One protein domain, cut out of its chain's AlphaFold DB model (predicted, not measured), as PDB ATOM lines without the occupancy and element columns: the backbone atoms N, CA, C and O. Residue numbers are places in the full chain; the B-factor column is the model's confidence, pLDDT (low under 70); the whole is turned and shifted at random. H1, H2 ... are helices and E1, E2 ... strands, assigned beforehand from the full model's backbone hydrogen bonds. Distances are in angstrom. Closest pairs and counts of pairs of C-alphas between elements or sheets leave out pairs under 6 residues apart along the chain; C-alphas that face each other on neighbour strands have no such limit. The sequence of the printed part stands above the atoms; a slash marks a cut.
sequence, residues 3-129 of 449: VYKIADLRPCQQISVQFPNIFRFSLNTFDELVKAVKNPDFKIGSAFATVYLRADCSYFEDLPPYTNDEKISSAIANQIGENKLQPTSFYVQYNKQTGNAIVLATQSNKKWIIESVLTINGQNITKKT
ATOM      1  N   VAL A   3     147.749 120.654 173.130       65.81
ATOM      2  CA  VAL A   3     147.505 119.393 172.421       65.81
ATOM      3  C   VAL A   3     147.432 119.686 170.932       65.81
ATOM      4  O   VAL A   3     146.601 120.486 170.500       65.81
ATOM      5  N   TYR A   4     148.287 119.032 170.152       71.44
ATOM      6  CA  TYR A   4     148.290 119.168 168.700       71.44
ATOM      7  C   TYR A   4     147.556 117.996 168.050       71.44
ATOM      8  O   TYR A   4     147.755 116.838 168.419       71.44
ATOM      9  N   LYS A   5     146.687 118.306 167.081       70.56
ATOM     10  CA  LYS A   5     145.997 117.297 166.271       70.56
ATOM     11  C   LYS A   5     146.908 116.831 165.138       70.56
ATOM     12  O   LYS A   5     147.677 117.623 164.596       70.56
ATOM     13  N   ILE A   6     146.787 115.553 164.796       66.88
ATOM     14  CA  ILE A   6     147.408 114.972 163.605       66.88
ATOM     15  C   ILE A   6     146.650 115.549 162.404       66.88
ATOM     16  O   ILE A   6     145.434 115.390 162.318       66.88
ATOM     17  N   ALA A   7     147.341 116.290 161.542       58.94
ATOM     18  CA  ALA A   7     146.781 116.842 160.315       58.94
ATOM     19  C   ALA A   7     147.870 116.856 159.240       58.94
ATOM     20  O   ALA A   7     149.015 117.194 159.535       58.94
ATOM     21  N   ASP A   8     147.506 116.554 157.995       53.94
ATOM     22  CA  ASP A   8     148.465 116.445 156.887       53.94
ATOM     23  C   ASP A   8     149.138 117.781 156.516       53.94
ATOM     24  O   ASP A   8     150.143 117.797 155.807       53.94
ATOM     25  N   LEU A   9     148.660 118.912 157.059       55.03
ATOM     26  CA  LEU A   9     149.287 120.231 156.938       55.03
ATOM     27  C   LEU A   9     149.230 121.024 158.257       55.03
ATOM     28  O   LEU A   9     148.151 121.335 158.747       55.03
ATOM     29  N   ARG A  10     150.435 121.371 158.751       66.25
ATOM     30  CA  ARG A  10     150.854 122.183 159.924       66.25
ATOM     31  C   ARG A  10     150.046 122.020 161.234       66.25
ATOM     32  O   ARG A  10     148.846 122.268 161.253       66.25
ATOM     33  N   PRO A  11     150.703 121.776 162.392       71.38
ATOM     34  CA  PRO A  11     152.155 121.738 162.630       71.38
ATOM     35  C   PRO A  11     152.763 120.329 162.776       71.38
ATOM     36  O   PRO A  11     153.971 120.229 162.977       71.38
ATOM     37  N   CYS A  12     151.971 119.253 162.705       82.06
ATOM     38  CA  CYS A  12     152.406 117.893 163.042       82.06
ATOM     39  C   CYS A  12     152.106 116.894 161.915       82.06
ATOM     40  O   CYS A  12     150.946 116.543 161.716       82.06
ATOM     41  N   GLN A  13     153.146 116.407 161.233       82.94
ATOM     42  CA  GLN A  13     153.049 115.466 160.112       82.94
ATOM     43  C   GLN A  13     153.650 114.108 160.493       82.94
ATOM     44  O   GLN A  13     154.768 114.052 161.001       82.94
ATOM     45  N   GLN A  14     152.953 113.006 160.221       83.94
ATOM     46  CA  GLN A  14     153.526 111.664 160.367       83.94
ATOM     47  C   GLN A  14     154.594 111.431 159.290       83.94
ATOM     48  O   GLN A  14     154.360 111.713 158.116       83.94
ATOM     49  N   ILE A  15     155.781 110.948 159.676       81.62
ATOM     50  CA  ILE A  15     156.896 110.803 158.720       81.62
ATOM     51  C   ILE A  15     156.799 109.486 157.932       81.62
ATOM     52  O   ILE A  15     157.297 109.397 156.815       81.62
ATOM     53  N   SER A  16     156.182 108.450 158.506       79.12
ATOM     54  CA  SER A  16     155.998 107.161 157.835       79.12
ATOM     55  C   SER A  16     154.858 106.358 158.451       79.12
ATOM     56  O   SER A  16     154.723 106.300 159.674       79.12
ATOM     57  N   VAL A  17     154.084 105.653 157.625       75.06
ATOM     58  CA  VAL A  17     153.112 104.646 158.086       75.06
ATOM     59  C   VAL A  17     153.746 103.410 158.714       75.06
ATOM     60  O   VAL A  17     153.138 102.793 159.583       75.06
ATOM     61  N   GLN A  18     154.991 103.085 158.354       77.19
ATOM     62  CA  GLN A  18     155.732 101.984 158.980       77.19
ATOM     63  C   GLN A  18     156.201 102.332 160.402       77.19
ATOM     64  O   GLN A  18     156.549 101.433 161.165       77.19
ATOM     65  N   PHE A  19     156.200 103.620 160.758       87.38
ATOM     66  CA  PHE A  19     156.585 104.140 162.070       87.38
ATOM     67  C   PHE A  19     155.525 105.136 162.573       87.38
ATOM     68  O   PHE A  19     155.779 106.343 162.635       87.38
ATOM     69  N   PRO A  20     154.315 104.652 162.921       84.62
ATOM     70  CA  PRO A  20     153.139 105.497 163.154       84.62
ATOM     71  C   PRO A  20     153.253 106.426 164.369       84.62
ATOM     72  O   PRO A  20     152.467 107.352 164.532       84.62
ATOM     73  N   ASN A  21     154.238 106.189 165.228       88.69
ATOM     74  CA  ASN A  21     154.531 106.975 166.419       88.69
ATOM     75  C   ASN A  21     155.572 108.087 166.187       88.69
ATOM     76  O   ASN A  21     155.953 108.756 167.148       88.69
ATOM     77  N   ILE A  22     156.051 108.289 164.953       90.69
ATOM     78  CA  ILE A  22     157.103 109.265 164.646       90.69
ATOM     79  C   ILE A  22     156.564 110.394 163.772       90.69
ATOM     80  O   ILE A  22     156.083 110.191 162.654       90.69
ATOM     81  N   PHE A  23     156.715 111.616 164.281       88.81
ATOM     82  CA  PHE A  23     156.153 112.820 163.688       88.81
ATOM     83  C   PHE A  23     157.227 113.879 163.447       88.81
ATOM     84  O   PHE A  23     158.093 114.124 164.288       88.81
ATOM     85  N   ARG A  24     157.129 114.562 162.307       87.94
ATOM     86  CA  ARG A  24     157.824 115.813 162.037       87.94
ATOM     87  C   ARG A  24     156.950 116.949 162.543       87.94
ATOM     88  O   ARG A  24     155.830 117.146 162.078       87.94
ATOM     89  N   PHE A  25     157.491 117.707 163.486       86.56
ATOM     90  CA  PHE A  25     156.844 118.893 164.021       86.56
ATOM     91  C   PHE A  25     157.527 120.150 163.477       86.56
ATOM     92  O   PHE A  25     158.755 120.249 163.476       86.56
ATOM     93  N   SER A  26     156.754 121.102 162.959       83.12
ATOM     94  CA  SER A  26     157.283 122.319 162.335       83.12
ATOM     95  C   SER A  26     156.395 123.525 162.636       83.12
ATOM     96  O   SER A  26     155.187 123.490 162.404       83.12
ATOM     97  N   LEU A  27     157.012 124.598 163.140       82.06
ATOM     98  CA  LEU A  27     156.391 125.905 163.383       82.06
ATOM     99  C   LEU A  27     157.091 126.986 162.556       82.06
ATOM    100  O   LEU A  27     158.144 126.742 161.968       82.06
ATOM    101  N   ASN A  28     156.480 128.170 162.480       81.19
ATOM    102  CA  ASN A  28     156.942 129.238 161.594       81.19
ATOM    103  C   ASN A  28     158.249 129.870 162.090       81.19
ATOM    104  O   ASN A  28     159.054 130.319 161.277       81.19
ATOM    105  N   THR A  29     158.471 129.895 163.410       82.25
ATOM    106  CA  THR A  29     159.690 130.445 164.015       82.25
ATOM    107  C   THR A  29     160.339 129.470 164.999       82.25
ATOM    108  O   THR A  29     159.692 128.592 165.576       82.25
ATOM    109  N   PHE A  30     161.651 129.625 165.207       79.81
ATOM    110  CA  PHE A  30     162.396 128.825 166.183       79.81
ATOM    111  C   PHE A  30     161.935 129.101 167.622       79.81
ATOM    112  O   PHE A  30     161.838 128.170 168.415       79.81
ATOM    113  N   ASP A  31     161.587 130.348 167.946       82.88
ATOM    114  CA  ASP A  31     161.110 130.717 169.283       82.88
ATOM    115  C   ASP A  31     159.751 130.084 169.598       82.88
ATOM    116  O   ASP A  31     159.547 129.569 170.700       82.88
ATOM    117  N   GLU A  32     158.839 130.039 168.621       81.19
ATOM    118  CA  GLU A  32     157.576 129.302 168.737       81.19
ATOM    119  C   GLU A  32     157.818 127.807 168.962       81.19
ATOM    120  O   GLU A  32     157.192 127.212 169.841       81.19
ATOM    121  N   LEU A  33     158.750 127.212 168.207       81.31
ATOM    122  CA  LEU A  33     159.136 125.808 168.353       81.31
ATOM    123  C   LEU A  33     159.650 125.526 169.764       81.31
ATOM    124  O   LEU A  33     159.140 124.634 170.437       81.31
ATOM    125  N   VAL A  34     160.615 126.315 170.237       80.75
ATOM    126  CA  VAL A  34     161.211 126.162 171.568       80.75
ATOM    127  C   VAL A  34     160.167 126.354 172.666       80.75
ATOM    128  O   VAL A  34     160.163 125.602 173.639       80.75
ATOM    129  N   LYS A  35     159.256 127.321 172.520       81.38
ATOM    130  CA  LYS A  35     158.180 127.555 173.490       81.38
ATOM    131  C   LYS A  35     157.184 126.394 173.538       81.38
ATOM    132  O   LYS A  35     156.770 126.010 174.627       81.38
ATOM    133  N   ALA A  36     156.827 125.829 172.384       78.31
ATOM    134  CA  ALA A  36     155.905 124.699 172.294       78.31
ATOM    135  C   ALA A  36     156.502 123.418 172.898       78.31
ATOM    136  O   ALA A  36     155.842 122.733 173.676       78.31
ATOM    137  N   VAL A  37     157.764 123.116 172.580       76.50
ATOM    138  CA  VAL A  37     158.411 121.845 172.952       76.50
ATOM    139  C   VAL A  37     158.994 121.830 174.367       76.50
ATOM    140  O   VAL A  37     159.196 120.759 174.923       76.50
ATOM    141  N   LYS A  38     159.241 122.998 174.983       75.38
ATOM    142  CA  LYS A  38     159.637 123.102 176.402       75.38
ATOM    143  C   LYS A  38     158.476 122.870 177.372       75.38
ATOM    144  O   LYS A  38     158.691 122.873 178.582       75.38
ATOM    145  N   ASN A  39     157.255 122.703 176.868       76.06
ATOM    146  CA  ASN A  39     156.111 122.384 177.703       76.06
ATOM    147  C   ASN A  39     156.218 120.921 178.184       76.06
ATOM    148  O   ASN A  39     156.219 120.028 177.338       76.06
ATOM    149  N   PRO A  40     156.285 120.650 179.501       66.75
ATOM    150  CA  PRO A  40     156.390 119.283 180.024       66.75
ATOM    151  C   PRO A  40     155.186 118.399 179.652       66.75
ATOM    152  O   PRO A  40     155.308 117.179 179.645       66.75
ATOM    153  N   ASP A  41     154.056 119.005 179.266       74.94
ATOM    154  CA  ASP A  41     152.853 118.317 178.788       74.94
ATOM    155  C   ASP A  41     152.715 118.323 177.254       74.94
ATOM    156  O   ASP A  41     151.595 118.360 176.734       74.94
ATOM    157  N   PHE A  42     153.820 118.350 176.502       81.75
ATOM    158  CA  PHE A  42     153.756 118.335 175.039       81.75
ATOM    159  C   PHE A  42     153.150 117.016 174.531       81.75
ATOM    160  O   PHE A  42     153.699 115.926 174.733       81.75
ATOM    161  N   LYS A  43     151.991 117.126 173.868       82.38
ATOM    162  CA  LYS A  43     151.214 115.986 173.375       82.38
ATOM    163  C   LYS A  43     150.884 116.097 171.895       82.38
ATOM    164  O   LYS A  43     150.496 117.163 171.406       82.38
ATOM    165  N   ILE A  44     150.943 114.951 171.225       81.00
ATOM    166  CA  ILE A  44     150.420 114.741 169.874       81.00
ATOM    167  C   ILE A  44     149.244 113.771 170.004       81.00
ATOM    168  O   ILE A  44     149.400 112.639 170.463       81.00
ATOM    169  N   GLY A  45     148.038 114.234 169.667       80.31
ATOM    170  CA  GLY A  45     146.809 113.507 169.984       80.31
ATOM    171  C   GLY A  45     146.657 113.295 171.496       80.31
ATOM    172  O   GLY A  45     146.664 114.251 172.269       80.31
ATOM    173  N   SER A  46     146.515 112.043 171.929       80.94
ATOM    174  CA  SER A  46     146.432 111.675 173.350       80.94
ATOM    175  C   SER A  46     147.786 111.333 173.987       80.94
ATOM    176  O   SER A  46     147.863 111.224 175.214       80.94
ATOM    177  N   ALA A  47     148.848 111.183 173.190       82.75
ATOM    178  CA  ALA A  47     150.142 110.676 173.637       82.75
ATOM    179  C   ALA A  47     151.117 111.804 173.996       82.75
ATOM    180  O   ALA A  47     151.180 112.828 173.314       82.75
ATOM    181  N   PHE A  48     151.909 111.598 175.050       86.19
ATOM    182  CA  PHE A  48     153.074 112.437 175.337       86.19
ATOM    183  C   PHE A  48     154.163 112.174 174.300       86.19
ATOM    184  O   PHE A  48     154.403 111.024 173.930       86.19
ATOM    185  N   ALA A  49     154.822 113.233 173.841       85.50
ATOM    186  CA  ALA A  49     155.852 113.130 172.819       85.50
ATOM    187  C   ALA A  49     157.229 113.503 173.378       85.50
ATOM    188  O   ALA A  49     157.387 114.494 174.087       85.50
ATOM    189  N   THR A  50     158.238 112.709 173.014       87.75
ATOM    190  CA  THR A  50     159.650 113.050 173.236       87.75
ATOM    191  C   THR A  50     160.145 113.856 172.043       87.75
ATOM    192  O   THR A  50     159.961 113.443 170.898       87.75
ATOM    193  N   VAL A  51     160.764 115.010 172.296       87.38
ATOM    194  CA  VAL A  51     161.176 115.936 171.237       87.38
ATOM    195  C   VAL A  51     162.683 115.878 171.016       87.38
ATOM    196  O   VAL A  51     163.464 116.175 171.916       87.38
ATOM    197  N   TYR A  52     163.077 115.600 169.773       89.00
ATOM    198  CA  TYR A  52     164.463 115.656 169.311       89.00
ATOM    199  C   TYR A  52     164.653 116.899 168.433       89.00
ATOM    200  O   TYR A  52     164.305 116.916 167.250       89.00
ATOM    201  N   LEU A  53     165.160 117.983 169.025       85.81
ATOM    202  CA  LEU A  53     165.354 119.256 168.323       85.81
ATOM    203  C   LEU A  53     166.452 119.147 167.261       85.81
ATOM    204  O   LEU A  53     167.553 118.684 167.555       85.81
ATOM    205  N   ARG A  54     166.165 119.642 166.047       86.25
ATOM    206  CA  ARG A  54     167.089 119.608 164.895       86.25
ATOM    207  C   ARG A  54     167.695 118.213 164.694       86.25
ATOM    208  O   ARG A  54     168.912 118.062 164.614       86.25
ATOM    209  N   ALA A  55     166.840 117.195 164.703       89.50
ATOM    210  CA  ALA A  55     167.248 115.827 164.439       89.50
ATOM    211  C   ALA A  55     167.105 115.481 162.960       89.50
ATOM    212  O   ALA A  55     166.104 115.821 162.324       89.50
ATOM    213  N   ASP A  56     168.097 114.763 162.455       89.06
ATOM    214  CA  ASP A  56     168.038 114.128 161.152       89.06
ATOM    215  C   ASP A  56     167.335 112.778 161.298       89.06
ATOM    216  O   ASP A  56     167.498 112.070 162.295       89.06
ATOM    217  N   CYS A  57     166.545 112.430 160.287       90.56
ATOM    218  CA  CYS A  57     165.801 111.184 160.226       90.56
ATOM    219  C   CYS A  57     166.423 110.302 159.149       90.56
ATOM    220  O   CYS A  57     166.433 110.669 157.976       90.56
ATOM    221  N   SER A  58     166.971 109.166 159.562       92.50
ATOM    222  CA  SER A  58     167.627 108.204 158.678       92.50
ATOM    223  C   SER A  58     166.887 106.880 158.685       92.50
ATOM    224  O   SER A  58     166.400 106.449 159.728       92.50
ATOM    225  N   TYR A  59     166.853 106.224 157.534       90.00
ATOM    226  CA  TYR A  59     166.220 104.928 157.352       90.00
ATOM    227  C   TYR A  59     167.250 103.891 156.940       90.00
ATOM    228  O   TYR A  59     168.159 104.177 156.159       90.00
ATOM    229  N   PHE A  60     167.075 102.687 157.461       88.81
ATOM    230  CA  PHE A  60     167.842 101.511 157.091       88.81
ATOM    231  C   PHE A  60     166.856 100.451 156.663       88.81
ATOM    232  O   PHE A  60     165.925 100.132 157.397       88.81
ATOM    233  N   GLU A  61     167.053  99.952 155.460       80.75
ATOM    234  CA  GLU A  61     166.167  98.970 154.865       80.75
ATOM    235  C   GLU A  61     166.891  97.657 154.726       80.75
ATOM    236  O   GLU A  61     168.122  97.599 154.722       80.75
ATOM    237  N   ASP A  62     166.095  96.616 154.586       71.75
ATOM    238  CA  ASP A  62     166.579  95.283 154.327       71.75
ATOM    239  C   ASP A  62     167.509  94.721 155.426       71.75
ATOM    240  O   ASP A  62     168.505  94.042 155.156       71.75
ATOM    241  N   LEU A  63     167.203  95.036 156.692       76.44
ATOM    242  CA  LEU A  63     168.019  94.639 157.841       76.44
ATOM    243  C   LEU A  63     167.959  93.120 158.079       76.44
ATOM    244  O   LEU A  63     166.916  92.492 157.877       76.44
ATOM    245  N   PRO A  64     169.047  92.508 158.586       65.56
ATOM    246  CA  PRO A  64     169.074  91.082 158.896       65.56
ATOM    247  C   PRO A  64     167.953  90.658 159.865       65.56
ATOM    248  O   PRO A  64     167.660  91.386 160.814       65.56
ATOM    249  N   PRO A  65     167.386  89.445 159.730       53.25
ATOM    250  CA  PRO A  65     166.180  89.029 160.461       53.25
ATOM    251  C   PRO A  65     166.349  88.910 161.983       53.25
ATOM    252  O   PRO A  65     165.376  88.961 162.727       53.25
ATOM    253  N   TYR A  66     167.583  88.790 162.473       63.62
ATOM    254  CA  TYR A  66     167.905  88.767 163.903       63.62
ATOM    255  C   TYR A  66     168.193  90.165 164.483       63.62
ATOM    256  O   TYR A  66     168.744  90.265 165.583       63.62
ATOM    257  N   THR A  67     167.911  91.239 163.745       73.88
ATOM    258  CA  THR A  67     168.133  92.625 164.181       73.88
ATOM    259  C   THR A  67     167.080  93.062 165.203       73.88
ATOM    260  O   THR A  67     165.955  92.568 165.219       73.88
ATOM    261  N   ASN A  68     167.461  93.973 166.096       83.81
ATOM    262  CA  ASN A  68     166.570  94.660 167.026       83.81
ATOM    263  C   ASN A  68     167.134  96.059 167.347       83.81
ATOM    264  O   ASN A  68     168.254  96.389 166.939       83.81
ATOM    265  N   ASP A  69     166.375  96.860 168.096       91.94
ATOM    266  CA  ASP A  69     166.753  98.227 168.483       91.94
ATOM    267  C   ASP A  69     168.116  98.283 169.183       91.94
ATOM    268  O   ASP A  69     168.921  99.176 168.914       91.94
ATOM    269  N   GLU A  70     168.412  97.309 170.048       91.38
ATOM    270  CA  GLU A  70     169.666  97.237 170.803       91.38
ATOM    271  C   GLU A  70     170.870  96.952 169.906       91.38
ATOM    272  O   GLU A  70     171.912  97.587 170.062       91.38
ATOM    273  N   LYS A  71     170.739  96.036 168.942       89.19
ATOM    274  CA  LYS A  71     171.796  95.702 167.979       89.19
ATOM    275  C   LYS A  71     172.101  96.882 167.072       89.19
ATOM    276  O   LYS A  71     173.270  97.183 166.859       89.19
ATOM    277  N   ILE A  72     171.067  97.574 166.592       94.56
ATOM    278  CA  ILE A  72     171.239  98.794 165.795       94.56
ATOM    279  C   ILE A  72     171.911  99.871 166.648       94.56
ATOM    280  O   ILE A  72     172.918 100.439 166.237       94.56
ATOM    281  N   SER A  73     171.409 100.110 167.860       96.56
ATOM    282  CA  SER A  73     171.972 101.117 168.765       96.56
ATOM    283  C   SER A  73     173.434 100.828 169.104       96.56
ATOM    284  O   SER A  73     174.258 101.738 169.094       96.56
ATOM    285  N   SER A  74     173.772  99.563 169.356       93.75
ATOM    286  CA  SER A  74     175.141  99.126 169.647       93.75
ATOM    287  C   SER A  74     176.049  99.266 168.429       93.75
ATOM    288  O   SER A  74     177.180  99.720 168.563       93.75
ATOM    289  N   ALA A  75     175.557  98.935 167.232       94.06
ATOM    290  CA  ALA A  75     176.297  99.119 165.988       94.06
ATOM    291  C   ALA A  75     176.611 100.601 165.729       94.06
ATOM    292  O   ALA A  75     177.760 100.940 165.453       94.06
ATOM    293  N   ILE A  76     175.624 101.487 165.903       96.38
ATOM    294  CA  ILE A  76     175.818 102.939 165.781       96.38
ATOM    295  C   ILE A  76     176.825 103.424 166.824       96.38
ATOM    296  O   ILE A  76     177.767 104.121 166.460       96.38
ATOM    297  N   ALA A  77     176.650 103.047 168.097       96.19
ATOM    298  CA  ALA A  77     177.532 103.457 169.190       96.19
ATOM    299  C   ALA A  77     178.987 103.060 168.898       96.19
ATOM    300  O   ALA A  77     179.871 103.915 168.898       96.19
ATOM    301  N   ASN A  78     179.212 101.802 168.517       94.12
ATOM    302  CA  ASN A  78     180.529 101.307 168.129       94.12
ATOM    303  C   ASN A  78     181.118 102.097 166.950       94.12
ATOM    304  O   ASN A  78     182.284 102.483 166.997       94.12
ATOM    305  N   GLN A  79     180.318 102.382 165.917       94.19
ATOM    306  CA  GLN A  79     180.775 103.088 164.716       94.19
ATOM    307  C   GLN A  79     181.164 104.548 165.003       94.19
ATOM    308  O   GLN A  79     182.123 105.052 164.425       94.19
ATOM    309  N   ILE A  80     180.493 105.215 165.948       94.31
ATOM    310  CA  ILE A  80     180.855 106.578 166.382       94.31
ATOM    311  C   ILE A  80     181.885 106.605 167.528       94.31
ATOM    312  O   ILE A  80     182.277 107.685 167.993       94.31
ATOM    313  N   GLY A  81     182.362 105.441 167.976       92.88
ATOM    314  CA  GLY A  81     183.330 105.312 169.066       92.88
ATOM    315  C   GLY A  81     182.756 105.689 170.435       92.88
ATOM    316  O   GLY A  81     183.437 106.334 171.229       92.88
ATOM    317  N   GLU A  82     181.498 105.339 170.687       92.88
ATOM    318  CA  GLU A  82     180.811 105.489 171.968       92.88
ATOM    319  C   GLU A  82     180.425 104.121 172.542       92.88
ATOM    320  O   GLU A  82     180.119 103.185 171.812       92.88
ATOM    321  N   ASN A  83     180.384 104.008 173.871       90.06
ATOM    322  CA  ASN A  83     179.979 102.758 174.525       90.06
ATOM    323  C   ASN A  83     178.464 102.506 174.424       90.06
ATOM    324  O   ASN A  83     178.018 101.362 174.465       90.06
ATOM    325  N   LYS A  84     177.658 103.576 174.363       93.88
ATOM    326  CA  LYS A  84     176.193 103.513 174.305       93.88
ATOM    327  C   LYS A  84     175.620 104.833 173.794       93.88
ATOM    328  O   LYS A  84     176.090 105.894 174.196       93.88
ATOM    329  N   LEU A  85     174.553 104.757 172.998       94.19
ATOM    330  CA  LEU A  85     173.815 105.938 172.549       94.19
ATOM    331  C   LEU A  85     173.069 106.622 173.695       94.19
ATOM    332  O   LEU A  85     172.433 105.969 174.527       94.19
ATOM    333  N   GLN A  86     173.093 107.953 173.690       91.88
ATOM    334  CA  GLN A  86     172.326 108.768 174.626       91.88
ATOM    335  C   GLN A  86     170.865 108.900 174.162       91.88
ATOM    336  O   GLN A  86     170.636 109.429 173.071       91.88
ATOM    337  N   PRO A  87     169.864 108.513 174.981       89.94
ATOM    338  CA  PRO A  87     168.445 108.600 174.609       89.94
ATOM    339  C   PRO A  87     167.942 110.024 174.342       89.94
ATOM    340  O   PRO A  87     166.903 110.211 173.732       89.94
ATOM    341  N   THR A  88     168.660 111.051 174.799       88.88
ATOM    342  CA  THR A  88     168.348 112.462 174.509       88.88
ATOM    343  C   THR A  88     168.813 112.909 173.124       88.88
ATOM    344  O   THR A  88     168.439 113.982 172.656       88.88
ATOM    345  N   SER A  89     169.680 112.124 172.491       90.44
ATOM    346  CA  SER A  89     170.390 112.483 171.263       90.44
ATOM    347  C   SER A  89     170.118 111.508 170.125       90.44
ATOM    348  O   SER A  89     170.281 111.884 168.964       90.44
ATOM    349  N   PHE A  90     169.671 110.296 170.454       95.56
ATOM    350  CA  PHE A  90     169.295 109.259 169.513       95.56
ATOM    351  C   PHE A  90     167.963 108.620 169.890       95.56
ATOM    352  O   PHE A  90     167.686 108.381 171.062       95.56
ATOM    353  N   TYR A  91     167.202 108.257 168.867       96.12
ATOM    354  CA  TYR A  91     166.090 107.325 168.966       96.12
ATOM    355  C   TYR A  91     166.216 106.304 167.845       96.12
ATOM    356  O   TYR A  91     166.435 106.677 166.694       96.12
ATOM    357  N   VAL A  92     166.078 105.029 168.183       96.62
ATOM    358  CA  VAL A  92     166.153 103.918 167.237       96.62
ATOM    359  C   VAL A  92     164.880 103.108 167.382       96.62
ATOM    360  O   VAL A  92     164.477 102.801 168.500       96.62
ATOM    361  N   GLN A  93     164.265 102.761 166.257       95.50
ATOM    362  CA  GLN A  93     163.125 101.857 166.235       95.50
ATOM    363  C   GLN A  93     163.209 100.943 165.016       95.50
ATOM    364  O   GLN A  93     163.296 101.406 163.879       95.50
ATOM    365  N   TYR A  94     163.161  99.643 165.265       91.94
ATOM    366  CA  TYR A  94     163.127  98.583 164.273       91.94
ATOM    367  C   TYR A  94     161.693  98.098 164.064       91.94
ATOM    368  O   TYR A  94     160.993  97.712 165.002       91.94
ATOM    369  N   ASN A  95     161.253  98.081 162.811       85.06
ATOM    370  CA  ASN A  95     160.017  97.447 162.395       85.06
ATOM    371  C   ASN A  95     160.316  96.003 161.968       85.06
ATOM    372  O   ASN A  95     160.770  95.742 160.855       85.06
ATOM    373  N   LYS A  96     160.018  95.057 162.865       71.56
ATOM    374  CA  LYS A  96     160.216  93.618 162.631       71.56
ATOM    375  C   LYS A  96     159.438  93.072 161.432       71.56
ATOM    376  O   LYS A  96     159.879  92.097 160.840       71.56
ATOM    377  N   GLN A  97     158.280  93.656 161.109       68.81
ATOM    378  CA  GLN A  97     157.442  93.170 160.012       68.81
ATOM    379  C   GLN A  97     158.085  93.493 158.670       68.81
ATOM    380  O   GLN A  97     158.163  92.631 157.805       68.81
ATOM    381  N   THR A  98     158.564  94.725 158.495       71.44
ATOM    382  CA  THR A  98     159.139  95.165 157.219       71.44
ATOM    383  C   THR A  98     160.642  94.931 157.116       71.44
ATOM    384  O   THR A  98     161.175  94.967 156.014       71.44
ATOM    385  N   GLY A  99     161.331  94.659 158.231       76.75
ATOM    386  CA  GLY A  99     162.791  94.552 158.253       76.75
ATOM    387  C   GLY A  99     163.482  95.912 158.106       76.75
ATOM    388  O   GLY A  99     164.645  95.971 157.719       76.75
ATOM    389  N   ASN A 100     162.778  97.005 158.413       86.69
ATOM    390  CA  ASN A 100     163.278  98.371 158.278       86.69
ATOM    391  C   ASN A 100     163.501  99.004 159.651       86.69
ATOM    392  O   ASN A 100     162.792  98.705 160.608       86.69
ATOM    393  N   ALA A 101     164.444  99.932 159.758       92.19
ATOM    394  CA  ALA A 101     164.647 100.737 160.952       92.19
ATOM    395  C   ALA A 101     164.663 102.221 160.628       92.19
ATOM    396  O   ALA A 101     165.043 102.650 159.538       92.19
ATOM    397  N   ILE A 102     164.299 102.998 161.636       94.94
ATOM    398  CA  ILE A 102     164.424 104.443 161.648       94.94
ATOM    399  C   ILE A 102     165.351 104.860 162.783       94.94
ATOM    400  O   ILE A 102     165.290 104.330 163.896       94.94
ATOM    401  N   VAL A 103     166.221 105.817 162.482       95.94
ATOM    402  CA  VAL A 103     167.157 106.414 163.428       95.94
ATOM    403  C   VAL A 103     166.963 107.921 163.394       95.94
ATOM    404  O   VAL A 103     167.216 108.566 162.373       95.94
ATOM    405  N   LEU A 104     166.526 108.483 164.518       95.06
ATOM    406  CA  LEU A 104     166.551 109.921 164.758       95.06
ATOM    407  C   LEU A 104     167.853 110.255 165.472       95.06
ATOM    408  O   LEU A 104     168.169 109.633 166.484       95.06
ATOM    409  N   ALA A 105     168.594 111.234 164.968       94.75
ATOM    410  CA  ALA A 105     169.837 111.672 165.586       94.75
ATOM    411  C   ALA A 105     169.929 113.195 165.588       94.75
ATOM    412  O   ALA A 105     169.785 113.831 164.545       94.75
ATOM    413  N   THR A 106     170.192 113.799 166.748       92.50
ATOM    414  CA  THR A 106     170.374 115.255 166.835       92.50
ATOM    415  C   THR A 106     171.620 115.685 166.060       92.50
ATOM    416  O   THR A 106     172.659 115.023 166.126       92.50
ATOM    417  N   GLN A 107     171.556 116.832 165.373       87.69
ATOM    418  CA  GLN A 107     172.667 117.376 164.570       87.69
ATOM    419  C   GLN A 107     173.960 117.646 165.360       87.69
ATOM    420  O   GLN A 107     175.024 117.842 164.773       87.69
ATOM    421  N   SER A 108     173.905 117.630 166.694       86.12
ATOM    422  CA  SER A 108     175.092 117.659 167.554       86.12
ATOM    423  C   SER A 108     176.011 116.442 167.354       86.12
ATOM    424  O   SER A 108     177.217 116.559 167.568       86.12
ATOM    425  N   ASN A 109     175.486 115.296 166.905       87.69
ATOM    426  CA  ASN A 109     176.244 114.054 166.713       87.69
ATOM    427  C   ASN A 109     176.975 114.024 165.368       87.69
ATOM    428  O   ASN A 109     176.710 113.172 164.521       87.69
ATOM    429  N   LYS A 110     177.925 114.942 165.166       89.56
ATOM    430  CA  LYS A 110     178.638 115.107 163.885       89.56
ATOM    431  C   LYS A 110     179.231 113.807 163.337       89.56
ATOM    432  O   LYS A 110     179.192 113.611 162.129       89.56
ATOM    433  N   LYS A 111     179.721 112.926 164.219       91.75
ATOM    434  CA  LYS A 111     180.265 111.612 163.849       91.75
ATOM    435  C   LYS A 111     179.243 110.751 163.113       91.75
ATOM    436  O   LYS A 111     179.576 110.207 162.084       91.75
ATOM    437  N   TRP A 112     177.996 110.685 163.584       92.94
ATOM    438  CA  TRP A 112     176.940 109.919 162.916       92.94
ATOM    439  C   TRP A 112     176.405 110.603 161.653       92.94
ATOM    440  O   TRP A 112     175.997 109.949 160.694       92.94
ATOM    441  N   ILE A 113     176.360 111.936 161.653       87.94
ATOM    442  CA  ILE A 113     175.765 112.706 160.552       87.94
ATOM    443  C   ILE A 113     176.537 112.479 159.247       87.94
ATOM    444  O   ILE A 113     175.901 112.310 158.210       87.94
ATOM    445  N   ILE A 114     177.872 112.402 159.315       88.81
ATOM    446  CA  ILE A 114     178.737 112.166 158.148       88.81
ATOM    447  C   ILE A 114     178.737 110.712 157.651       88.81
ATOM    448  O   ILE A 114     179.128 110.474 156.511       88.81
ATOM    449  N   GLU A 115     178.298 109.751 158.468       90.00
ATOM    450  CA  GLU A 115     178.227 108.344 158.062       90.00
ATOM    451  C   GLU A 115     177.153 108.142 156.989       90.00
ATOM    452  O   GLU A 115     176.014 108.603 157.131       90.00
ATOM    453  N   SER A 116     177.513 107.412 155.932       88.19
ATOM    454  CA  SER A 116     176.624 107.050 154.820       88.19
ATOM    455  C   SER A 116     176.105 105.612 154.902       88.19
ATOM    456  O   SER A 116     175.165 105.252 154.192       88.19
ATOM    457  N   VAL A 117     176.686 104.789 155.777       89.69
ATOM    458  CA  VAL A 117     176.320 103.385 155.985       89.69
ATOM    459  C   VAL A 117     176.295 103.057 157.473       89.69
ATOM    460  O   VAL A 117     176.988 103.683 158.266       89.69
ATOM    461  N   LEU A 118     175.518 102.050 157.846       90.75
ATOM    462  CA  LEU A 118     175.559 101.397 159.146       90.75
ATOM    463  C   LEU A 118     176.098  99.982 158.956       90.75
ATOM    464  O   LEU A 118     175.581  99.237 158.125       90.75
ATOM    465  N   THR A 119     177.106  99.601 159.736       85.25
ATOM    466  CA  THR A 119     177.667  98.245 159.665       85.25
ATOM    467  C   THR A 119     177.059  97.354 160.743       85.25
ATOM    468  O   THR A 119     177.255  97.599 161.931       85.25
ATOM    469  N   ILE A 120     176.362  96.285 160.350       78.88
ATOM    470  CA  ILE A 120     175.814  95.278 161.272       78.88
ATOM    471  C   ILE A 120     176.339  93.907 160.859       78.88
ATOM    472  O   ILE A 120     176.136  93.480 159.729       78.88
ATOM    473  N   ASN A 121     177.019  93.203 161.773       70.75
ATOM    474  CA  ASN A 121     177.570  91.860 161.536       70.75
ATOM    475  C   ASN A 121     178.418  91.740 160.251       70.75
ATOM    476  O   ASN A 121     178.351  90.739 159.543       70.75
ATOM    477  N   GLY A 122     179.203  92.775 159.937       71.19
ATOM    478  CA  GLY A 122     180.050  92.816 158.738       71.19
ATOM    479  C   GLY A 122     179.316  93.156 157.436       71.19
ATOM    480  O   GLY A 122     179.951  93.218 156.388       71.19
ATOM    481  N   GLN A 123     178.006  93.406 157.486       70.75
ATOM    482  CA  GLN A 123     177.225  93.894 156.354       70.75
ATOM    483  C   GLN A 123     177.061  95.414 156.439       70.75
ATOM    484  O   GLN A 123     176.583  95.938 157.447       70.75
ATOM    485  N   ASN A 124     177.419  96.112 155.362       77.56
ATOM    486  CA  ASN A 124     177.210  97.553 155.233       77.56
ATOM    487  C   ASN A 124     175.807  97.821 154.687       77.56
ATOM    488  O   ASN A 124     175.463  97.362 153.597       77.56
ATOM    489  N   ILE A 125     175.011  98.578 155.437       80.88
ATOM    490  CA  ILE A 125     173.629  98.924 155.102       80.88
ATOM    491  C   ILE A 125     173.558 100.426 154.861       80.88
ATOM    492  O   ILE A 125     173.903 101.222 155.732       80.88
ATOM    493  N   THR A 126     173.120 100.831 153.674       82.12
ATOM    494  CA  THR A 126     173.087 102.243 153.282       82.12
ATOM    495  C   THR A 126     172.084 103.042 154.106       82.12
ATOM    496  O   THR A 126     170.927 102.651 154.251       82.12
ATOM    497  N   LYS A 127     172.522 104.205 154.591       87.12
ATOM    498  CA  LYS A 127     171.687 105.203 155.260       87.12
ATOM    499  C   LYS A 127     170.856 105.952 154.219       87.12
ATOM    500  O   LYS A 127     171.406 106.635 153.355       87.12
ATOM    501  N   LYS A 128     169.531 105.846 154.301       83.62
ATOM    502  CA  LYS A 128     168.590 106.502 153.381       83.62
ATOM    503  C   LYS A 128     167.872 107.676 154.043       83.62
ATOM    504  O   LYS A 128     167.651 107.690 155.250       83.62
ATOM    505  N   THR A 129     167.479 108.662 153.239       82.31
ATOM    506  CA  THR A 129     166.708 109.842 153.682       82.31
ATOM    507  C   THR A 129     165.194 109.642 153.599       82.31
ATOM    508  O   THR A 129     164.443 110.413 154.194       82.31
TER     509      THR A 129
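This is residues 3 to 129 of the 449 residues of the protein "Hypothetical protein" of Rotaria sp. Silwood1 (UniProt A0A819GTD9). The model has a main lobe in which a wall of three antiparallel strands, E3, E5 and E4, has helix H2 packed on one face, with the small hairpin E6 and E7 beside H2 over that same face, its strand E6 packed on H2 and Thr 126 of E7 close to Phe 60 at the end of E3. A looser second lobe, from the first printed residues, lies beyond the other face of that wall: the short hairpin E1 and E2, helix H1 and the long stretch of residues 38 to 54. The printed part has 127 residues, with named elements in the order E1 E2 H1 E3 H2 E4 E5 H3 E6 E7. The class is mixed, helices and strands, with under half of the residues, 57, in named elements. The whole is compact, with a radius of gyration of the C-alphas of 15.3 A and spans of 43 by 30 by 22 A.

Residues 3 to 4 pair with residues 43 to 44, parallel, and residues 43 to 44 pair with residues 47 to 48, antiparallel. E1, residues 12 to 14, and E2, residues 23 to 25, form an antiparallel hairpin, with N 13 and O 24 within hydrogen-bond range at 2.9 A. H1, residues 30 to 37, follows E2 over a tight link and is apart from E1. E3, residues 55 to 60, E5, residues 100 to 106, and E4, residues 90 to 95, make an antiparallel sheet in that order, with E3 and E4 as its edge strands. E1 and E2 are apart from these three strands, and H1 is not on this sheet. Between E3 and E5, N 58 and O 103 are within hydrogen-bond range at 2.9 A; in the hairpin E4 and E5, N 104 and O 91 are 2.8 A apart. H2, residues 69 to 80, is on the sheet at a height of 9.7 A, which gives two layers, a helix on one face of a sheet. It lies over E4 and, only just, with 3 of its C-alphas, over E5. It runs slantwise to the strands, at 42 degrees to E4 on the local plane. Its closest C-alphas to E4 are those of Asp 69 and Tyr 94, 5.6 A apart. E3, H2 and E4 form a split strand-helix-strand unit, two strands running the same way with E5 between them, and its crossover is right-handed. H3, residues 110 to 113, only grazes the sheet, with residues 112 to 113. H2 and H3 only just touch, with 3 pairs of C-alphas within 8 A, through residues 76 to 80 of H2; the closest are those of Ile 80 and Lys 111, 5.7 A. E6, residues 117 to 120, and E7, residues 123 to 126, form an antiparallel hairpin, with N 118 and O 125 at 2.8 A. The closest C-alphas of H2 and E6 are those of Ala 75 and Ile 120, 6.1 A apart, while H2 and E7 are apart. In H1 and H2 every O i to N i+4 pair is within hydrogen-bond range; H3 is too short for such a pair.

E1 begins at C-alpha 12, at (152.406, 117.893, 163.042). H1 measures 10.5 A from first to last C-alpha, E3 16.1 A, H2 16.5 A, E4 16.6 A and E5 20.2 A. H2 begins at C-alpha 69, at (166.753, 98.227, 168.483), and E7 ends at C-alpha 126, at (173.087, 102.243, 153.282).

The two C-alphas farthest apart are those of Val 3 and Gly 122, 44.2 A. The printed part, residues 3 to 129, has no cut. The link from H1 to E3, 17 residues, is long. The mean pLDDT of the printed part is 83.6; residue 3, residues 6 to 10, residue 40, residues 64 to 66 and residue 97 are under 70.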